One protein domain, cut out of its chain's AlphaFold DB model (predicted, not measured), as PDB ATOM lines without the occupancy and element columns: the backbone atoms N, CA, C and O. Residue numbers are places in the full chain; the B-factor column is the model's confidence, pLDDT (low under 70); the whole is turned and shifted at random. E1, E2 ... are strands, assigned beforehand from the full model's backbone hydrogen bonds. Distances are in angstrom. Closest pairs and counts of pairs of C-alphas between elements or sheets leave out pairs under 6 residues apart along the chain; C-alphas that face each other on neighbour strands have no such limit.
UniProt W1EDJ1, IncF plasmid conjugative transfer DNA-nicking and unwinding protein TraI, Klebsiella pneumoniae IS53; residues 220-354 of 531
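What this domain is: This is residues 220 to 354 of the 531 residues of the protein "IncF plasmid conjugative transfer DNA-nicking and unwinding protein TraI" of Klebsiella pneumoniae IS53 (UniProt W1EDJ1). Two lobes built of strands stand end to end, joined by the long bent strand E6, with E1 beside it in the middle. One lobe holds the meander E2 E3 E4 E5 with the long link 226 to 242, and the other holds the meander E7 E8 E9 E10 with the long link 309 to 321. The printed part has 135 residues with no named helix and ten named strands, E1 to E10 in order; the class is all strand, though under half of the residues, 66, are in named elements. One antiparallel sheet has the order E1 - E6 - E2 - E3 - E4 - E5 and the other, also antiparallel, E7 - E8 - E9 - E10. The whole is compact, with a radius of gyration of the C-alphas of 16.4 A, and elongated, with spans of 53 by 28 by 27 A.

Where its parts are: E1, residues 220 to 225, begins at C-alpha 220 at (4.282, -87.255, 72.917) and is 15.8 A long. E2 is residues 243 to 248, 15.9 A. E3, residues 253 to 263, is 27.8 A long and bends by 66 degrees at residue 260. E4 is residues 268 to 272, 13.1 A, and E5 is residues 278 to 282, 13.2 A. E6, residues 290 to 300, runs 28.4 A from C-alpha 290 at (19.803, -76.930, 64.997) to C-alpha 300 at (-4.909, -90.063, 69.802) and bends by 61 degrees at residue 297. E7 is residues 305 to 308, 9.9 A. E8, residues 322 to 329, is 19.9 A long and bends by 64 degrees at residue 326. E9 is residues 332 to 336, 13.3 A, and E10, residues 343 to 347, is 13.5 A long and ends at C-alpha 347 at (6.961, -95.755, 67.431).

How they stand to each other: In the sheet of six, E1 and E5 are the edge strands. E1 is antiparallel to E6 at 141 degrees, with N 223 and O 294 2.9 A apart, within hydrogen-bond range. E6 and E2 are antiparallel at 130 degrees, with N 245 and O 291 at 2.9 A. E2 and E3 form a hairpin, with N 246 and O 255 at 2.9 A. E3 is staggered: it pairs with E2 over residues 253 to 258 and with E4 over residues 258 to 263. E3 and E4 form a hairpin, with N 270 and O 261 at 2.9 A, and so do E4 and E5, with N 271 and O 279 at 2.8 A. This sheet is strongly twisted, its C-alphas up to 9.3 A off the best plane. In the sheet of four, also strongly twisted, E7 and E10 are the edge strands. E7 and E8 form a hairpin with N 306 and O 323 at 2.8 A. E8 and E9 form a hairpin with N 326 and O 334 at 2.8 A. E9 and E10 form a hairpin at 150 degrees, with N 335 and O 344 at 2.8 A. Between the two sheets, the closest C-alphas of E6 and E8 are those of Val 300 and Val 328, 7.9 A apart. E6 and E7 are apart, though a tight link joins them.

The domain as a whole: The two C-alphas farthest apart are those of Ser 265 and Lys 341, at 54.5 A, while those of Thr 220 and Asp 354, the first and last printed, are 7.3 A apart. The printed part has no cut. The long links are E1 to E2, 17 residues, and E7 to E8, 13 residues. The mean pLDDT of the printed part is 88.9, and no printed residue is under 70.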
ATOM      1  N   THR A 220       3.506 -88.497  73.006       92.75
ATOM      2  CA  THR A 220       4.282 -87.255  72.917       92.75
ATOM      3  C   THR A 220       4.430 -86.813  71.464       92.75
ATOM      4  O   THR A 220       4.954 -87.541  70.619       92.75
ATOM      5  N   ALA A 221       3.995 -85.590  71.175       93.06
ATOM      6  CA  ALA A 221       4.059 -84.982  69.858       93.06
ATOM      7  C   ALA A 221       5.019 -83.784  69.848       93.06
ATOM      8  O   ALA A 221       5.072 -82.995  70.791       93.06
ATOM      9  N   LEU A 222       5.789 -83.653  68.769       93.62
ATOM     10  CA  LEU A 222       6.783 -82.602  68.577       93.62
ATOM     11  C   LEU A 222       6.313 -81.606  67.516       93.62
ATOM     12  O   LEU A 222       6.289 -81.908  66.320       93.62
ATOM     13  N   THR A 223       6.007 -80.387  67.952       92.50
ATOM     14  CA  THR A 223       5.625 -79.282  67.065       92.50
ATOM     15  C   THR A 223       6.837 -78.386  66.798       92.50
ATOM     16  O   THR A 223       7.410 -77.857  67.751       92.50
ATOM     17  N   PRO A 224       7.255 -78.179  65.534       92.00
ATOM     18  CA  PRO A 224       8.412 -77.346  65.222       92.00
ATOM     19  C   PRO A 224       8.160 -75.877  65.581       92.00
ATOM     20  O   PRO A 224       7.090 -75.325  65.316       92.00
ATOM     21  N   VAL A 225       9.180 -75.232  66.141       91.88
ATOM     22  CA  VAL A 225       9.215 -73.791  66.393       91.88
ATOM     23  C   VAL A 225      10.030 -73.139  65.283       91.88
ATOM     24  O   VAL A 225      11.197 -73.466  65.074       91.88
ATOM     25  N   TRP A 226       9.407 -72.219  64.546       83.75
ATOM     26  CA  TRP A 226      10.066 -71.541  63.433       83.75
ATOM     27  C   TRP A 226      11.124 -70.555  63.934       83.75
ATOM     28  O   TRP A 226      10.798 -69.550  64.567       83.75
ATOM     29  N   LEU A 227      12.386 -70.842  63.612       85.12
ATOM     30  CA  LEU A 227      13.535 -69.994  63.915       85.12
ATOM     31  C   LEU A 227      14.211 -69.525  62.620       85.12
ATOM     32  O   LEU A 227      14.667 -70.334  61.802       85.12
ATOM     33  N   ASP A 228      14.317 -68.211  62.451       78.12
ATOM     34  CA  ASP A 228      15.034 -67.573  61.351       78.12
ATOM     35  C   ASP A 228      16.409 -67.061  61.813       78.12
ATOM     36  O   ASP A 228      16.794 -67.187  62.976       78.12
ATOM     37  N   SER A 229      17.190 -66.489  60.896       74.69
ATOM     38  CA  SER A 229      18.532 -65.989  61.218       74.69
ATOM     39  C   SER A 229      18.545 -64.888  62.285       74.69
ATOM     40  O   SER A 229      19.583 -64.667  62.899       74.69
ATOM     41  N   LYS A 230      17.432 -64.175  62.492       79.69
ATOM     42  CA  LYS A 230      17.312 -63.094  63.477       79.69
ATOM     43  C   LYS A 230      16.798 -63.615  64.819       79.69
ATOM     44  O   LYS A 230      17.253 -63.138  65.852       79.69
ATOM     45  N   SER A 231      15.889 -64.590  64.817       84.56
ATOM     46  CA  SER A 231      15.294 -65.141  66.037       84.56
ATOM     47  C   SER A 231      16.128 -66.240  66.695       84.56
ATOM     48  O   SER A 231      16.037 -66.397  67.909       84.56
ATOM     49  N   ARG A 232      17.005 -66.948  65.963       87.62
ATOM     50  CA  ARG A 232      17.878 -67.997  66.545       87.62
ATOM     51  C   ARG A 232      18.752 -67.502  67.695       87.62
ATOM     52  O   ARG A 232      18.916 -68.219  68.674       87.62
ATOM     53  N   GLY A 233      19.276 -66.282  67.597       85.75
ATOM     54  CA  GLY A 233      20.110 -65.677  68.641       85.75
ATOM     55  C   GLY A 233      19.326 -65.100  69.827       85.75
ATOM     56  O   GLY A 233      19.938 -64.588  70.765       85.75
ATOM     57  N   VAL A 234      17.989 -65.145  69.797       89.00
ATOM     58  CA  VAL A 234      17.126 -64.538  70.814       89.00
ATOM     59  C   VAL A 234      16.691 -65.599  71.820       89.00
ATOM     60  O   VAL A 234      15.947 -66.524  71.505       89.00
ATOM     61  N   ARG A 235      17.134 -65.433  73.068       90.94
ATOM     62  CA  ARG A 235      16.892 -66.373  74.172       90.94
ATOM     63  C   ARG A 235      15.406 -66.649  74.430       90.94
ATOM     64  O   ARG A 235      15.060 -67.762  74.796       90.94
ATOM     65  N   ASP A 236      14.531 -65.667  74.232       90.00
ATOM     66  CA  ASP A 236      13.116 -65.752  74.629       90.00
ATOM     67  C   ASP A 236      12.301 -66.802  73.842       90.00
ATOM     68  O   ASP A 236      11.197 -67.171  74.253       90.00
ATOM     69  N   TYR A 237      12.849 -67.323  72.738       91.12
ATOM     70  CA  TYR A 237      12.260 -68.439  71.992       91.12
ATOM     71  C   TYR A 237      12.544 -69.813  72.608       91.12
ATOM     72  O   TYR A 237      11.830 -70.766  72.299       91.12
ATOM     73  N   TYR A 238      13.545 -69.921  73.483       94.38
ATOM     74  CA  TYR A 238      13.945 -71.171  74.123       94.38
ATOM     75  C   TYR A 238      13.338 -71.262  75.518       94.38
ATOM     76  O   TYR A 238      13.420 -70.324  76.313       94.38
ATOM     77  N   ARG A 239      12.731 -72.407  75.832       94.81
ATOM     78  CA  ARG A 239      12.151 -72.678  77.149       94.81
ATOM     79  C   ARG A 239      12.566 -74.050  77.647       94.81
ATOM     80  O   ARG A 239      12.784 -74.962  76.854       94.81
ATOM     81  N   GLU A 240      12.637 -74.178  78.963       94.50
ATOM     82  CA  GLU A 240      12.859 -75.457  79.636       94.50
ATOM     83  C   GLU A 240      11.782 -76.469  79.213       94.50
ATOM     84  O   GLU A 240      10.613 -76.115  79.039       94.50
ATOM     85  N   GLY A 241      12.196 -77.711  78.966       92.56
ATOM     86  CA  GLY A 241      11.353 -78.790  78.445       92.56
ATOM     87  C   GLY A 241      11.191 -78.825  76.919       92.56
ATOM     88  O   GLY A 241      10.680 -79.815  76.396       92.56
ATOM     89  N   MET A 242      11.636 -77.803  76.176       95.75
ATOM     90  CA  MET A 242      11.677 -77.879  74.708       95.75
ATOM     91  C   MET A 242      12.726 -78.883  74.226       95.75
ATOM     92  O   MET A 242      13.691 -79.190  74.924       95.75
ATOM     93  N   VAL A 243      12.548 -79.371  73.002       95.69
ATOM     94  CA  VAL A 243      13.429 -80.362  72.376       95.69
ATOM     95  C   VAL A 243      14.239 -79.696  71.281       95.69
ATOM     96  O   VAL A 243      13.691 -78.970  70.453       95.69
ATOM     97  N   MET A 244      15.539 -79.958  71.253       94.88
ATOM     98  CA  MET A 244      16.436 -79.520  70.194       94.88
ATOM     99  C   MET A 244      17.004 -80.729  69.465       94.88
ATOM    100  O   MET A 244      17.422 -81.696  70.094       94.88
ATOM    101  N   GLU A 245      17.034 -80.670  68.139       93.25
ATOM    102  CA  GLU A 245      17.713 -81.671  67.321       93.25
ATOM    103  C   GLU A 245      18.835 -81.023  66.519       93.25
ATOM    104  O   GLU A 245      18.598 -80.040  65.808       93.25
ATOM    105  N   ARG A 246      20.035 -81.601  66.601       92.38
ATOM    106  CA  ARG A 246      21.189 -81.222  65.782       92.38
ATOM    107  C   ARG A 246      21.345 -82.212  64.639       92.38
ATOM    108  O   ARG A 246      21.373 -83.415  64.874       92.38
ATOM    109  N   TRP A 247      21.448 -81.719  63.412       89.50
ATOM    110  CA  TRP A 247      21.811 -82.556  62.270       89.50
ATOM    111  C   TRP A 247      23.290 -82.951  62.334       89.50
ATOM    112  O   TRP A 247      24.159 -82.079  62.273       89.50
ATOM    113  N   ASP A 248      23.560 -84.250  62.420       86.06
ATOM    114  CA  ASP A 248      24.893 -84.826  62.273       86.06
ATOM    115  C   ASP A 248      25.136 -85.188  60.793       86.06
ATOM    116  O   ASP A 248      24.482 -86.094  60.260       86.06
ATOM    117  N   PRO A 249      26.045 -84.487  60.087       82.38
ATOM    118  CA  PRO A 249      26.341 -84.773  58.690       82.38
ATOM    119  C   PRO A 249      27.069 -86.107  58.478       82.38
ATOM    120  O   PRO A 249      26.941 -86.664  57.386       82.38
ATOM    121  N   GLU A 250      27.804 -86.619  59.471       83.50
ATOM    122  CA  GLU A 250      28.600 -87.844  59.336       83.50
ATOM    123  C   GLU A 250      27.690 -89.072  59.314       83.50
ATOM    124  O   GLU A 250      27.705 -89.851  58.359       83.50
ATOM    125  N   ASN A 251      26.820 -89.190  60.318       80.88
ATOM    126  CA  ASN A 251      25.874 -90.301  60.424       80.88
ATOM    127  C   ASN A 251      24.553 -90.041  59.683       80.88
ATOM    128  O   ASN A 251      23.749 -90.955  59.496       80.88
ATOM    129  N   ARG A 252      24.327 -88.803  59.214       81.50
ATOM    130  CA  ARG A 252      23.078 -88.344  58.572       81.50
ATOM    131  C   ARG A 252      21.853 -88.558  59.470       81.50
ATOM    132  O   ARG A 252      20.759 -88.873  58.986       81.50
ATOM    133  N   THR A 253      22.054 -88.381  60.772       83.19
ATOM    134  CA  THR A 253      21.064 -88.551  61.840       83.19
ATOM    135  C   THR A 253      20.825 -87.238  62.579       83.19
ATOM    136  O   THR A 253      21.539 -86.255  62.399       83.19
ATOM    137  N   HIS A 254      19.767 -87.202  63.389       86.00
ATOM    138  CA  HIS A 254      19.482 -86.075  64.268       86.00
ATOM    139  C   HIS A 254      19.760 -86.470  65.717       86.00
ATOM    140  O   HIS A 254      19.064 -87.333  66.254       86.00
ATOM    141  N   ASP A 255      20.724 -85.808  66.349       89.56
ATOM    142  CA  ASP A 255      20.980 -85.951  67.781       89.56
ATOM    143  C   ASP A 255      19.926 -85.152  68.543       89.56
ATOM    144  O   ASP A 255      19.802 -83.939  68.346       89.56
ATOM    145  N   ARG A 256      19.150 -85.823  69.395       92.94
ATOM    146  CA  ARG A 256      18.025 -85.221  70.118       92.94
ATOM    147  C   ARG A 256      18.400 -84.897  71.560       92.94
ATOM    148  O   ARG A 256      18.842 -85.768  72.304       92.94
ATOM    149  N   PHE A 257      18.110 -83.668  71.965       95.25
ATOM    150  CA  PHE A 257      18.347 -83.141  73.301       95.25
ATOM    151  C   PHE A 257      17.098 -82.456  73.860       95.25
ATOM    152  O   PHE A 257      16.277 -81.932  73.110       95.25
ATOM    153  N   VAL A 258      16.979 -82.398  75.183       96.50
ATOM    154  CA  VAL A 258      15.955 -81.625  75.899       96.50
ATOM    155  C   VAL A 258      16.621 -80.450  76.605       96.50
ATOM    156  O   VAL A 258      17.676 -80.612  77.213       96.50
ATOM    157  N   ILE A 259      16.013 -79.267  76.538       96.25
ATOM    158  CA  ILE A 259      16.466 -78.095  77.289       96.25
ATOM    159  C   ILE A 259      16.124 -78.311  78.765       96.25
ATOM    160  O   ILE A 259      14.965 -78.210  79.157       96.25
ATOM    161  N   ASP A 260      17.135 -78.603  79.579       95.19
ATOM    162  CA  ASP A 260      17.000 -78.774  81.031       95.19
ATOM    163  C   ASP A 260      16.920 -77.413  81.733       95.19
ATOM    164  O   ASP A 260      16.133 -77.227  82.657       95.19
ATOM    165  N   ARG A 261      17.716 -76.435  81.270       94.44
ATOM    166  CA  ARG A 261      17.768 -75.090  81.858       94.44
ATOM    167  C   ARG A 261      18.111 -74.002  80.846       94.44
ATOM    168  O   ARG A 261      18.960 -74.201  79.976       94.44
ATOM    169  N   VAL A 262      17.516 -72.819  81.019       95.00
ATOM    170  CA  VAL A 262      17.877 -71.594  80.280       95.00
ATOM    171  C   VAL A 262      18.500 -70.575  81.235       95.00
ATOM    172  O   VAL A 262      17.816 -69.940  82.036       95.00
ATOM    173  N   THR A 263      19.817 -70.383  81.151       92.62
ATOM    174  CA  THR A 263      20.554 -69.486  82.051       92.62
ATOM    175  C   THR A 263      20.625 -68.077  81.470       92.62
ATOM    176  O   THR A 263      21.376 -67.801  80.532       92.62
ATOM    177  N   ALA A 264      19.848 -67.159  82.047       89.06
ATOM    178  CA  ALA A 264      19.725 -65.787  81.558       89.06
ATOM    179  C   ALA A 264      21.023 -64.967  81.649       89.06
ATOM    180  O   ALA A 264      21.304 -64.197  80.735       89.06
ATOM    181  N   SER A 265      21.804 -65.131  82.722       89.50
ATOM    182  CA  SER A 265      23.016 -64.340  82.988       89.50
ATOM    183  C   SER A 265      24.158 -64.629  82.011       89.50
ATOM    184  O   SER A 265      24.888 -63.716  81.636       89.50
ATOM    185  N   SER A 266      24.304 -65.884  81.580       88.25
ATOM    186  CA  SER A 266      25.345 -66.332  80.645       88.25
ATOM    187  C   SER A 266      24.835 -66.566  79.220       88.25
ATOM    188  O   SER A 266      25.621 -66.935  78.346       88.25
ATOM    189  N   ASN A 267      23.536 -66.348  78.978       91.94
ATOM    190  CA  ASN A 267      22.853 -66.607  77.710       91.94
ATOM    191  C   ASN A 267      23.125 -68.025  77.162       91.94
ATOM    192  O   ASN A 267      23.533 -68.213  76.009       91.94
ATOM    193  N   MET A 268      22.949 -69.023  78.031       93.75
ATOM    194  CA  MET A 268      23.328 -70.418  77.801       93.75
ATOM    195  C   MET A 268      22.134 -71.356  77.989       93.75
ATOM    196  O   MET A 268      21.316 -71.165  78.890       93.75
ATOM    197  N   LEU A 269      22.061 -72.376  77.142       95.69
ATOM    198  CA  LEU A 269      21.123 -73.487  77.204       95.69
ATOM    199  C   LEU A 269      21.875 -74.709  77.728       95.69
ATOM    200  O   LEU A 269      22.868 -75.114  77.127       95.69
ATOM    201  N   THR A 270      21.401 -75.298  78.818       95.94
ATOM    202  CA  THR A 270      21.888 -76.602  79.275       95.94
ATOM    203  C   THR A 270      20.981 -77.666  78.680       95.94
ATOM    204  O   THR A 270      19.785 -77.722  78.977       95.94
ATOM    205  N   LEU A 271      21.551 -78.480  77.801       96.19
ATOM    206  CA  LEU A 271      20.876 -79.538  77.069       96.19
ATOM    207  C   LEU A 271      21.164 -80.893  77.717       96.19
ATOM    208  O   LEU A 271      22.268 -81.122  78.210       96.19
ATOM    209  N   LYS A 272      20.184 -81.793  77.691       96.06
ATOM    210  CA  LYS A 272      20.292 -83.165  78.191       96.06
ATOM    211  C   LYS A 272      19.963 -84.160  77.084       96.06
ATOM    212  O   LYS A 272      18.922 -84.028  76.441       96.06
ATOM    213  N   ASP A 273      20.829 -85.140  76.860       93.94
ATOM    214  CA  ASP A 273      20.579 -86.238  75.918       93.94
ATOM    215  C   ASP A 273      19.763 -87.387  76.554       93.94
ATOM    216  O   ASP A 273      19.331 -87.310  77.711       93.94
ATOM    217  N   ARG A 274      19.532 -88.464  75.786       89.94
ATOM    218  CA  ARG A 274      18.778 -89.648  76.239       89.94
ATOM    219  C   ARG A 274      19.481 -90.407  77.372       89.94
ATOM    220  O   ARG A 274      18.796 -90.993  78.208       89.94
ATOM    221  N   GLU A 275      20.810 -90.394  77.408       90.25
ATOM    222  CA  GLU A 275      21.643 -91.085  78.405       90.25
ATOM    223  C   GLU A 275      21.853 -90.241  79.676       90.25
ATOM    224  O   GLU A 275      22.314 -90.734  80.704       90.25
ATOM    225  N   GLY A 276      21.448 -88.970  79.638       86.81
ATOM    226  CA  GLY A 276      21.587 -88.010  80.722       86.81
ATOM    227  C   GLY A 276      22.868 -87.181  80.673       86.81
ATOM    228  O   GLY A 276      23.108 -86.409  81.607       86.81
ATOM    229  N   GLY A 277      23.651 -87.294  79.599       91.94
ATOM    230  CA  GLY A 277      24.773 -86.416  79.306       91.94
ATOM    231  C   GLY A 277      24.312 -84.967  79.171       91.94
ATOM    232  O   GLY A 277      23.221 -84.676  78.673       91.94
ATOM    233  N   ARG A 278      25.135 -84.046  79.683       93.50
ATOM    234  CA  ARG A 278      24.865 -82.606  79.664       93.50
ATOM    235  C   ARG A 278      25.733 -81.917  78.626       93.50
ATOM    236  O   ARG A 278      26.943 -82.124  78.597       93.50
ATOM    237  N   LEU A 279      25.113 -81.050  77.837       93.44
ATOM    238  CA  LEU A 279      25.774 -80.205  76.855       93.44
ATOM    239  C   LEU A 279      25.377 -78.749  77.094       93.44
ATOM    240  O   LEU A 279      24.216 -78.381  76.939       93.44
ATOM    241  N   ASP A 280      26.352 -77.917  77.431       94.06
ATOM    242  CA  ASP A 280      26.144 -76.480  77.573       94.06
ATOM    243  C   ASP A 280      26.374 -75.775  76.231       94.06
ATOM    244  O   ASP A 280      27.467 -75.803  75.663       94.06
ATOM    245  N   LEU A 281      25.331 -75.120  75.718       94.31
ATOM    246  CA  LEU A 281      25.317 -74.454  74.419       94.31
ATOM    247  C   LEU A 281      24.983 -72.970  74.586       94.31
ATOM    248  O   LEU A 281      23.931 -72.603  75.106       94.31
ATOM    249  N   LYS A 282      25.852 -72.076  74.108       93.25
ATOM    250  CA  LYS A 282      25.523 -70.644  74.046       93.25
ATOM    251  C   LYS A 282      24.437 -70.404  72.999       93.25
ATOM    252  O   LYS A 282      24.558 -70.896  71.882       93.25
ATOM    253  N   VAL A 283      23.448 -69.562  73.305       91.19
ATOM    254  CA  VAL A 283      22.367 -69.221  72.355       91.19
ATOM    255  C   VAL A 283      22.926 -68.620  71.055       91.19
ATOM    256  O   VAL A 283      22.418 -68.885  69.971       91.19
ATOM    257  N   SER A 284      24.032 -67.873  71.132       88.06
ATOM    258  CA  SER A 284      24.712 -67.304  69.958       88.06
ATOM    259  C   SER A 284      25.397 -68.338  69.054       88.06
ATOM    260  O   SER A 284      25.784 -67.993  67.943       88.06
ATOM    261  N   ALA A 285      25.601 -69.569  69.532       89.31
ATOM    262  CA  ALA A 285      26.198 -70.665  68.770       89.31
ATOM    263  C   ALA A 285      25.139 -71.551  68.084       89.31
ATOM    264  O   ALA A 285      25.496 -72.521  67.421       89.31
ATOM    265  N   VAL A 286      23.846 -71.238  68.240       90.69
ATOM    266  CA  VAL A 286      22.761 -71.959  67.568       90.69
ATOM    267  C   VAL A 286      22.705 -71.531  66.101       90.69
ATOM    268  O   VAL A 286      22.204 -70.457  65.758       90.69
ATOM    269  N   ASP A 287      23.239 -72.379  65.230       88.25
ATOM    270  CA  ASP A 287      23.273 -72.173  63.784       88.25
ATOM    271  C   ASP A 287      22.102 -72.874  63.059       88.25
ATOM    272  O   ASP A 287      21.077 -73.215  63.651       88.25
ATOM    273  N   SER A 288      22.211 -73.042  61.738       85.25
ATOM    274  CA  SER A 288      21.183 -73.687  60.912       85.25
ATOM    275  C   SER A 288      21.119 -75.213  61.031       85.25
ATOM    276  O   SER A 288      20.194 -75.800  60.474       85.25
ATOM    277  N   GLN A 289      22.075 -75.866  61.699       88.62
ATOM    278  CA  GLN A 289      22.046 -77.319  61.914       88.62
ATOM    279  C   GLN A 289      21.104 -77.712  63.057       88.62
ATOM    280  O   GLN A 289      20.736 -78.883  63.180       88.62
ATOM    281  N   TRP A 290      20.707 -76.740  63.877       91.75
ATOM    282  CA  TRP A 290      19.803 -76.930  64.997       91.75
ATOM    283  C   TRP A 290      18.354 -76.650  64.616       91.75
ATOM    284  O   TRP A 290      18.022 -75.669  63.947       91.75
ATOM    285  N   THR A 291      17.470 -77.501  65.115       92.25
ATOM    286  CA  THR A 291      16.020 -77.346  65.002       92.25
ATOM    287  C   THR A 291      15.390 -77.415  66.386       92.25
ATOM    288  O   THR A 291      15.857 -78.160  67.245       92.25
ATOM    289  N   LEU A 292      14.355 -76.606  66.616       94.88
ATOM    290  CA  LEU A 292      13.684 -76.472  67.908       94.88
ATOM    291  C   LEU A 292      12.248 -76.989  67.808       94.88
ATOM    292  O   LEU A 292      11.529 -76.669  66.860       94.88
ATOM    293  N   PHE A 293      11.817 -77.744  68.813       95.12
ATOM    294  CA  PHE A 293      10.477 -78.301  68.918       95.12
ATOM    295  C   PHE A 293       9.885 -78.044  70.300       95.12
ATOM    296  O   PHE A 293      10.571 -78.087  71.322       95.12
ATOM    297  N   ARG A 294       8.571 -77.840  70.330       94.31
ATOM    298  CA  ARG A 294       7.769 -77.957  71.542       94.31
ATOM    299  C   ARG A 294       7.296 -79.400  71.669       94.31
ATOM    300  O   ARG A 294       6.762 -79.940  70.701       94.31
ATOM    301  N   ALA A 295       7.511 -79.996  72.834       92.94
ATOM    302  CA  ALA A 295       6.943 -81.290  73.176       92.94
ATOM    303  C   ALA A 295       5.620 -81.068  73.903       92.94
ATOM    304  O   ALA A 295       5.600 -80.464  74.972       92.94
ATOM    305  N   ASP A 296       4.540 -81.564  73.311       90.25
ATOM    306  CA  ASP A 296       3.198 -81.510  73.875       90.25
ATOM    307  C   ASP A 296       2.621 -82.931  73.942       90.25
ATOM    308  O   ASP A 296       2.983 -83.821  73.164       90.25
ATOM    309  N   THR A 297       1.715 -83.164  74.885       90.75
ATOM    310  CA  THR A 297       0.942 -84.407  74.962       90.75
ATOM    311  C   THR A 297      -0.226 -84.341  73.988       90.75
ATOM    312  O   THR A 297      -1.029 -83.408  74.057       90.75
ATOM    313  N   LEU A 298      -0.344 -85.335  73.115       91.25
ATOM    314  CA  LEU A 298      -1.376 -85.400  72.089       91.25
ATOM    315  C   LEU A 298      -2.284 -86.615  72.340       91.25
ATOM    316  O   LEU A 298      -1.788 -87.743  72.289       91.25
ATOM    317  N   PRO A 299      -3.589 -86.422  72.604       91.50
ATOM    318  CA  PRO A 299      -4.536 -87.528  72.664       91.50
ATOM    319  C   PRO A 299      -4.814 -88.052  71.250       91.50
ATOM    320  O   PRO A 299      -5.112 -87.280  70.335       91.50
ATOM    321  N   VAL A 300      -4.715 -89.366  71.077       92.50
ATOM    322  CA  VAL A 300      -4.909 -90.063  69.802       92.50
ATOM    323  C   VAL A 300      -5.858 -91.236  70.007       92.50
ATOM    324  O   VAL A 300      -5.680 -92.020  70.936       92.50
ATOM    325  N   ALA A 301      -6.842 -91.365  69.122       93.38
ATOM    326  CA  ALA A 301      -7.757 -92.501  69.082       93.38
ATOM    327  C   ALA A 301      -7.640 -93.281  67.756       93.38
ATOM    328  O   ALA A 301      -6.969 -92.866  66.810       93.38
ATOM    329  N   GLU A 302      -8.297 -94.433  67.666       94.25
ATOM    330  CA  GLU A 302      -8.477 -95.113  66.380       94.25
ATOM    331  C   GLU A 302      -9.381 -94.269  65.469       94.25
ATOM    332  O   GLU A 302     -10.363 -93.692  65.929       94.25
ATOM    333  N   GLY A 303      -9.030 -94.150  64.189       91.44
ATOM    334  CA  GLY A 303      -9.670 -93.239  63.235       91.44
ATOM    335  C   GLY A 303      -9.088 -91.818  63.221       91.44
ATOM    336  O   GLY A 303      -9.484 -91.007  62.385       91.44
ATOM    337  N   GLU A 304      -8.132 -91.496  64.099       94.19
ATOM    338  CA  GLU A 304      -7.568 -90.146  64.214       94.19
ATOM    339  C   GLU A 304      -6.882 -89.671  62.931       94.19
ATOM    340  O   GLU A 304      -6.045 -90.379  62.370       94.19
ATOM    341  N   ARG A 305      -7.134 -88.424  62.518       93.38
ATOM    342  CA  ARG A 305      -6.349 -87.762  61.472       93.38
ATOM    343  C   ARG A 305      -5.211 -86.950  62.089       93.38
ATOM    344  O   ARG A 305      -5.441 -86.010  62.851       93.38
ATOM    345  N   LEU A 306      -3.978 -87.263  61.701       93.38
ATOM    346  CA  LEU A 306      -2.768 -86.564  62.131       93.38
ATOM    347  C   LEU A 306      -2.102 -85.840  60.958       93.38
ATOM    348  O   LEU A 306      -2.073 -86.329  59.826       93.38
ATOM    349  N   ALA A 307      -1.540 -84.667  61.239       91.75
ATOM    350  CA  ALA A 307      -0.709 -83.920  60.306       91.75
ATOM    351  C   ALA A 307       0.768 -84.187  60.608       91.75
ATOM    352  O   ALA A 307       1.233 -83.939  61.721       91.75
ATOM    353  N   VAL A 308       1.523 -84.648  59.615       92.00
ATOM    354  CA  VAL A 308       2.970 -84.842  59.731       92.00
ATOM    355  C   VAL A 308       3.657 -83.481  59.618       92.00
ATOM    356  O   VAL A 308       3.483 -82.757  58.637       92.00
ATOM    357  N   LEU A 309       4.439 -83.104  60.627       90.00
ATOM    358  CA  LEU A 309       5.084 -81.789  60.739       90.00
ATOM    359  C   LEU A 309       6.564 -81.811  60.333       90.00
ATOM    360  O   LEU A 309       7.154 -80.762  60.086       90.00
ATOM    361  N   GLY A 310       7.162 -82.994  60.219       86.69
ATOM    362  CA  GLY A 310       8.546 -83.174  59.795       86.69
ATOM    363  C   GLY A 310       8.816 -84.606  59.352       86.69
ATOM    364  O   GLY A 310       7.944 -85.464  59.436       86.69
ATOM    365  N   LYS A 311      10.031 -84.877  58.869       85.12
ATOM    366  CA  LYS A 311      10.435 -86.243  58.514       85.12
ATOM    367  C   LYS A 311      10.389 -87.136  59.758       85.12
ATOM    368  O   LYS A 311      11.008 -86.795  60.769       85.12
ATOM    369  N   ILE A 312       9.687 -88.261  59.661       83.75
ATOM    370  CA  ILE A 312       9.629 -89.267  60.724       83.75
ATOM    371  C   ILE A 312      10.707 -90.331  60.442       83.75
ATOM    372  O   ILE A 312      10.750 -90.839  59.314       83.75
ATOM    373  N   PRO A 313      11.595 -90.647  61.408       77.31
ATOM    374  CA  PRO A 313      12.609 -91.696  61.258       77.31
ATOM    375  C   PRO A 313      12.012 -93.024  60.783       77.31
ATOM    376  O   PRO A 313      10.855 -93.313  61.067       77.31
ATOM    377  N   ASP A 314      12.787 -93.792  60.014       77.25
ATOM    378  CA  ASP A 314      12.440 -95.139  59.525       77.25
ATOM    379  C   ASP A 314      11.156 -95.255  58.684       77.25
ATOM    380  O   ASP A 314      10.719 -96.347  58.325       77.25
ATOM    381  N   THR A 315      10.586 -94.119  58.275       81.56
ATOM    382  CA  THR A 315       9.413 -94.058  57.400       81.56
ATOM    383  C   THR A 315       9.673 -93.207  56.164       81.56
ATOM    384  O   THR A 315      10.636 -92.439  56.071       81.56
ATOM    385  N   ARG A 316       8.770 -93.317  55.185       82.38
ATOM    386  CA  ARG A 316       8.772 -92.446  54.001       82.38
ATOM    387  C   ARG A 316       7.942 -91.172  54.197       82.38
ATOM    388  O   ARG A 316       7.795 -90.429  53.231       82.38
ATOM    389  N   LEU A 317       7.404 -90.941  55.398       84.81
ATOM    390  CA  LEU A 317       6.525 -89.814  55.702       84.81
ATOM    391  C   LEU A 317       7.325 -88.513  55.810       84.81
ATOM    392  O   LEU A 317       8.328 -88.427  56.530       84.81
ATOM    393  N   LYS A 318       6.864 -87.485  55.098       83.94
ATOM    394  CA  LYS A 318       7.456 -86.147  55.096       83.94
ATOM    395  C   LYS A 318       6.504 -85.118  55.698       83.94
ATOM    396  O   LYS A 318       5.286 -85.279  55.714       83.94
ATOM    397  N   GLY A 319       7.091 -84.021  56.177       84.31
ATOM    398  CA  GLY A 319       6.331 -82.875  56.666       84.31
ATOM    399  C   GLY A 319       5.379 -82.345  55.593       84.31
ATOM    400  O   GLY A 319       5.774 -82.162  54.444       84.31
ATOM    401  N   GLY A 320       4.133 -82.093  55.984       80.38
ATOM    402  CA  GLY A 320       3.056 -81.661  55.100       80.38
ATOM    403  C   GLY A 320       2.062 -82.764  54.735       80.38
ATOM    404  O   GLY A 320       0.967 -82.409  54.303       80.38
ATOM    405  N   GLU A 321       2.384 -84.044  54.946       85.94
ATOM    406  CA  GLU A 321       1.466 -85.170  54.711       85.94
ATOM    407  C   GLU A 321       0.376 -85.272  55.798       85.94
ATOM    408  O   GLU A 321       0.569 -84.851  56.941       85.94
ATOM    409  N   SER A 322      -0.774 -85.847  55.437       88.25
ATOM    410  CA  SER A 322      -1.844 -86.230  56.367       88.25
ATOM    411  C   SER A 322      -1.924 -87.754  56.443       88.25
ATOM    412  O   SER A 322      -1.747 -88.427  55.427       88.25
ATOM    413  N   ILE A 323      -2.155 -88.296  57.637       91.94
ATOM    414  CA  ILE A 323      -2.254 -89.737  57.897       91.94
ATOM    415  C   ILE A 323      -3.446 -90.033  58.807       91.94
ATOM    416  O   ILE A 323      -3.806 -89.207  59.646       91.94
ATOM    417  N   THR A 324      -4.022 -91.223  58.665       93.00
ATOM    418  CA  THR A 324      -5.104 -91.728  59.517       93.00
ATOM    419  C   THR A 324      -4.587 -92.857  60.397       93.00
ATOM    420  O   THR A 324      -3.903 -93.760  59.915       93.00
ATOM    421  N   VAL A 325      -4.895 -92.816  61.688       94.06
ATOM    422  CA  VAL A 325      -4.554 -93.860  62.654       94.06
ATOM    423  C   VAL A 325      -5.568 -94.989  62.532       94.06
ATOM    424  O   VAL A 325      -6.759 -94.786  62.729       94.06
ATOM    425  N   MET A 326      -5.095 -96.186  62.206       93.19
ATOM    426  CA  MET A 326      -5.932 -97.378  62.048       93.19
ATOM    427  C   MET A 326      -6.025 -98.191  63.333       93.19
ATOM    428  O   MET A 326      -7.049 -98.808  63.591       93.19
ATOM    429  N   LYS A 327      -4.939 -98.220  64.110       91.56
ATOM    430  CA  LYS A 327      -4.857 -98.970  65.362       91.56
ATOM    431  C   LYS A 327      -3.908 -98.280  66.327       91.56
ATOM    432  O   LYS A 327      -2.858 -97.782  65.903       91.56
ATOM    433  N   VAL A 328      -4.273 -98.296  67.602       89.69
ATOM    434  CA  VAL A 328      -3.478 -97.734  68.694       89.69
ATOM    435  C   VAL A 328      -3.078 -98.853  69.651       89.69
ATOM    436  O   VAL A 328      -3.932 -99.534  70.213       89.69
ATOM    437  N   GLU A 329      -1.774 -99.054  69.823       87.62
ATOM    438  CA  GLU A 329      -1.190-100.020  70.758       87.62
ATOM    439  C   GLU A 329      -0.204 -99.297  71.690       87.62
ATOM    440  O   GLU A 329       0.229 -98.176  71.410       87.62
ATOM    441  N   GLU A 330       0.163 -99.911  72.818       80.31
ATOM    442  CA  GLU A 330       1.105 -99.297  73.762       80.31
ATOM    443  C   GLU A 330       2.458 -99.016  73.090       80.31
ATOM    444  O   GLU A 330       3.218 -99.923  72.752       80.31
ATOM    445  N   GLY A 331       2.761 -97.732  72.879       80.12
ATOM    446  CA  GLY A 331       4.010 -97.288  72.265       80.12
ATOM    447  C   GLY A 331       4.076 -97.424  70.741       80.12
ATOM    448  O   GLY A 331       5.121 -97.109  70.166       80.12
ATOM    449  N   GLN A 332       3.004 -97.857  70.063       89.25
ATOM    450  CA  GLN A 332       2.968 -97.987  68.602       89.25
ATOM    451  C   GLN A 332       1.644 -97.518  67.992       89.25
ATOM    452  O   GLN A 332       0.555 -97.820  68.475       89.25
ATOM    453  N   LEU A 333       1.741 -96.815  66.864       90.88
ATOM    454  CA  LEU A 333       0.595 -96.416  66.052       90.88
ATOM    455  C   LEU A 333       0.682 -97.067  64.681       90.88
ATOM    456  O   LEU A 333       1.672 -96.900  63.970       90.88
ATOM    457  N   THR A 334      -0.381 -97.754  64.275       92.69
ATOM    458  CA  THR A 334      -0.528 -98.195  62.887       92.69
ATOM    459  C   THR A 334      -1.249 -97.105  62.113       92.69
ATOM    460  O   THR A 334      -2.399 -96.794  62.415       92.69
ATOM    461  N   VAL A 335      -0.592 -96.526  61.112       93.06
ATOM    462  CA  VAL A 335      -1.110 -95.397  60.333       93.06
ATOM    463  C   VAL A 335      -1.230 -95.734  58.852       93.06
ATOM    464  O   VAL A 335      -0.496 -96.565  58.317       93.06
ATOM    465  N   GLN A 336      -2.141 -95.055  58.168       91.94
ATOM    466  CA  GLN A 336      -2.388 -95.195  56.739       91.94
ATOM    467  C   GLN A 336      -2.387 -93.821  56.064       91.94
ATOM    468  O   GLN A 336      -2.835 -92.828  56.637       91.94
ATOM    469  N   ARG A 337      -1.873 -93.757  54.832       87.81
ATOM    470  CA  ARG A 337      -1.951 -92.548  54.002       87.81
ATOM    471  C   ARG A 337      -3.277 -92.513  53.236       87.81
ATOM    472  O   ARG A 337      -3.694 -93.564  52.744       87.81
ATOM    473  N   PRO A 338      -3.893 -91.333  53.048       78.81
ATOM    474  CA  PRO A 338      -5.054 -91.180  52.180       78.81
ATOM    475  C   PRO A 338      -4.800 -91.795  50.795       78.81
ATOM    476  O   PRO A 338      -3.753 -91.568  50.188       78.81
ATOM    477  N   GLY A 339      -5.732 -92.622  50.317       73.12
ATOM    478  CA  GLY A 339      -5.648 -93.269  49.002       73.12
ATOM    479  C   GLY A 339      -4.665 -94.444  48.889       73.12
ATOM    480  O   GLY A 339      -4.596 -95.069  47.832       73.12
ATOM    481  N   GLN A 340      -3.927 -94.801  49.948       79.75
ATOM    482  CA  GLN A 340      -3.042 -95.969  49.950       79.75
ATOM    483  C   GLN A 340      -3.543 -97.071  50.874       79.75
ATOM    484  O   GLN A 340      -3.877 -96.829  52.025       79.75
ATOM    485  N   LYS A 341      -3.499 -98.320  50.397       78.31
ATOM    486  CA  LYS A 341      -3.898 -99.489  51.198       78.31
ATOM    487  C   LYS A 341      -2.827 -99.951  52.190       78.31
ATOM    488  O   LYS A 341      -3.152-100.641  53.148       78.31
ATOM    489  N   THR A 342      -1.566 -99.577  51.988       83.69
ATOM    490  CA  THR A 342      -0.451 -99.988  52.852       83.69
ATOM    491  C   THR A 342      -0.453 -99.225  54.172       83.69
ATOM    492  O   THR A 342      -0.461 -97.991  54.167       83.69
ATOM    493  N   THR A 343      -0.378 -99.952  55.283       88.06
ATOM    494  CA  THR A 343      -0.173 -99.393  56.621       88.06
ATOM    495  C   THR A 343       1.318 -99.260  56.941       88.06
ATOM    496  O   THR A 343       2.162 -99.947  56.366       88.06
ATOM    497  N   GLN A 344       1.653 -98.331  57.833       87.75
ATOM    498  CA  GLN A 344       2.993 -98.119  58.379       87.75
ATOM    499  C   GLN A 344       2.905 -98.068  59.904       87.75
ATOM    500  O   GLN A 344       1.930 -97.549  60.444       87.75
ATOM    501  N   THR A 345       3.924 -98.573  60.592       88.94
ATOM    502  CA  THR A 345       3.998 -98.542  62.058       88.94
ATOM    503  C   THR A 345       4.891 -97.394  62.506       88.94
ATOM    504  O   THR A 345       6.003 -97.242  61.999       88.94
ATOM    505  N   LEU A 346       4.412 -96.586  63.450       87.44
ATOM    506  CA  LEU A 346       5.157 -95.495  64.074       87.44
ATOM    507  C   LEU A 346       5.406 -95.825  65.545       87.44
ATOM    508  O   LEU A 346       4.463 -96.153  66.262       87.44
ATOM    509  N   ALA A 347       6.646 -95.686  66.008       85.12
ATOM    510  CA  ALA A 347       6.961 -95.755  67.431       85.12
ATOM    511  C   ALA A 347       6.501 -94.459  68.117       85.12
ATOM    512  O   ALA A 347       7.040 -93.391  67.834       85.12
ATOM    513  N   ALA A 348       5.493 -94.557  68.983       79.12
ATOM    514  CA  ALA A 348       4.824 -93.437  69.640       79.12
ATOM    515  C   ALA A 348       4.967 -93.547  71.160       79.12
ATOM    516  O   ALA A 348       4.016 -93.862  71.874       79.12
ATOM    517  N   GLY A 349       6.188 -93.337  71.650       74.44
ATOM    518  CA  GLY A 349       6.468 -93.394  73.080       74.44
ATOM    519  C   GLY A 349       5.869 -92.209  73.847       74.44
ATOM    520  O   GLY A 349       5.653 -91.126  73.303       74.44
ATOM    521  N   ALA A 350       5.649 -92.411  75.147       73.00
ATOM    522  CA  ALA A 350       5.263 -91.345  76.078       73.00
ATOM    523  C   ALA A 350       6.455 -90.465  76.522       73.00
ATOM    524  O   ALA A 350       6.282 -89.496  77.260       73.00
ATOM    525  N   GLY A 351       7.681 -90.825  76.125       81.69
ATOM    526  CA  GLY A 351       8.894 -90.079  76.440       81.69
ATOM    527  C   GLY A 351       9.182 -88.977  75.422       81.69
ATOM    528  O   GLY A 351       8.999 -89.152  74.220       81.69
ATOM    529  N   VAL A 352       9.749 -87.863  75.891       84.12
ATOM    530  CA  VAL A 352      10.142 -86.716  75.046       84.12
ATOM    531  C   VAL A 352      11.139 -87.112  73.945       84.12
ATOM    532  O   VAL A 352      11.060 -86.617  72.821       84.12
ATOM    533  N   PHE A 353      12.037 -88.059  74.232       87.19
ATOM    534  CA  PHE A 353      13.002 -88.578  73.257       87.19
ATOM    535  C   PHE A 353      12.388 -89.499  72.206       87.19
ATOM    536  O   PHE A 353      12.967 -89.626  71.132       87.19
ATOM    537  N   ASP A 354      11.213 -90.067  72.465       86.25
ATOM    538  CA  ASP A 354      10.473 -90.919  71.528       86.25
ATOM    539  C   ASP A 354       9.297 -90.155  70.882       86.25
ATOM    540  O   ASP A 354       8.468 -90.739  70.187       86.25
TER     541      ASP A 354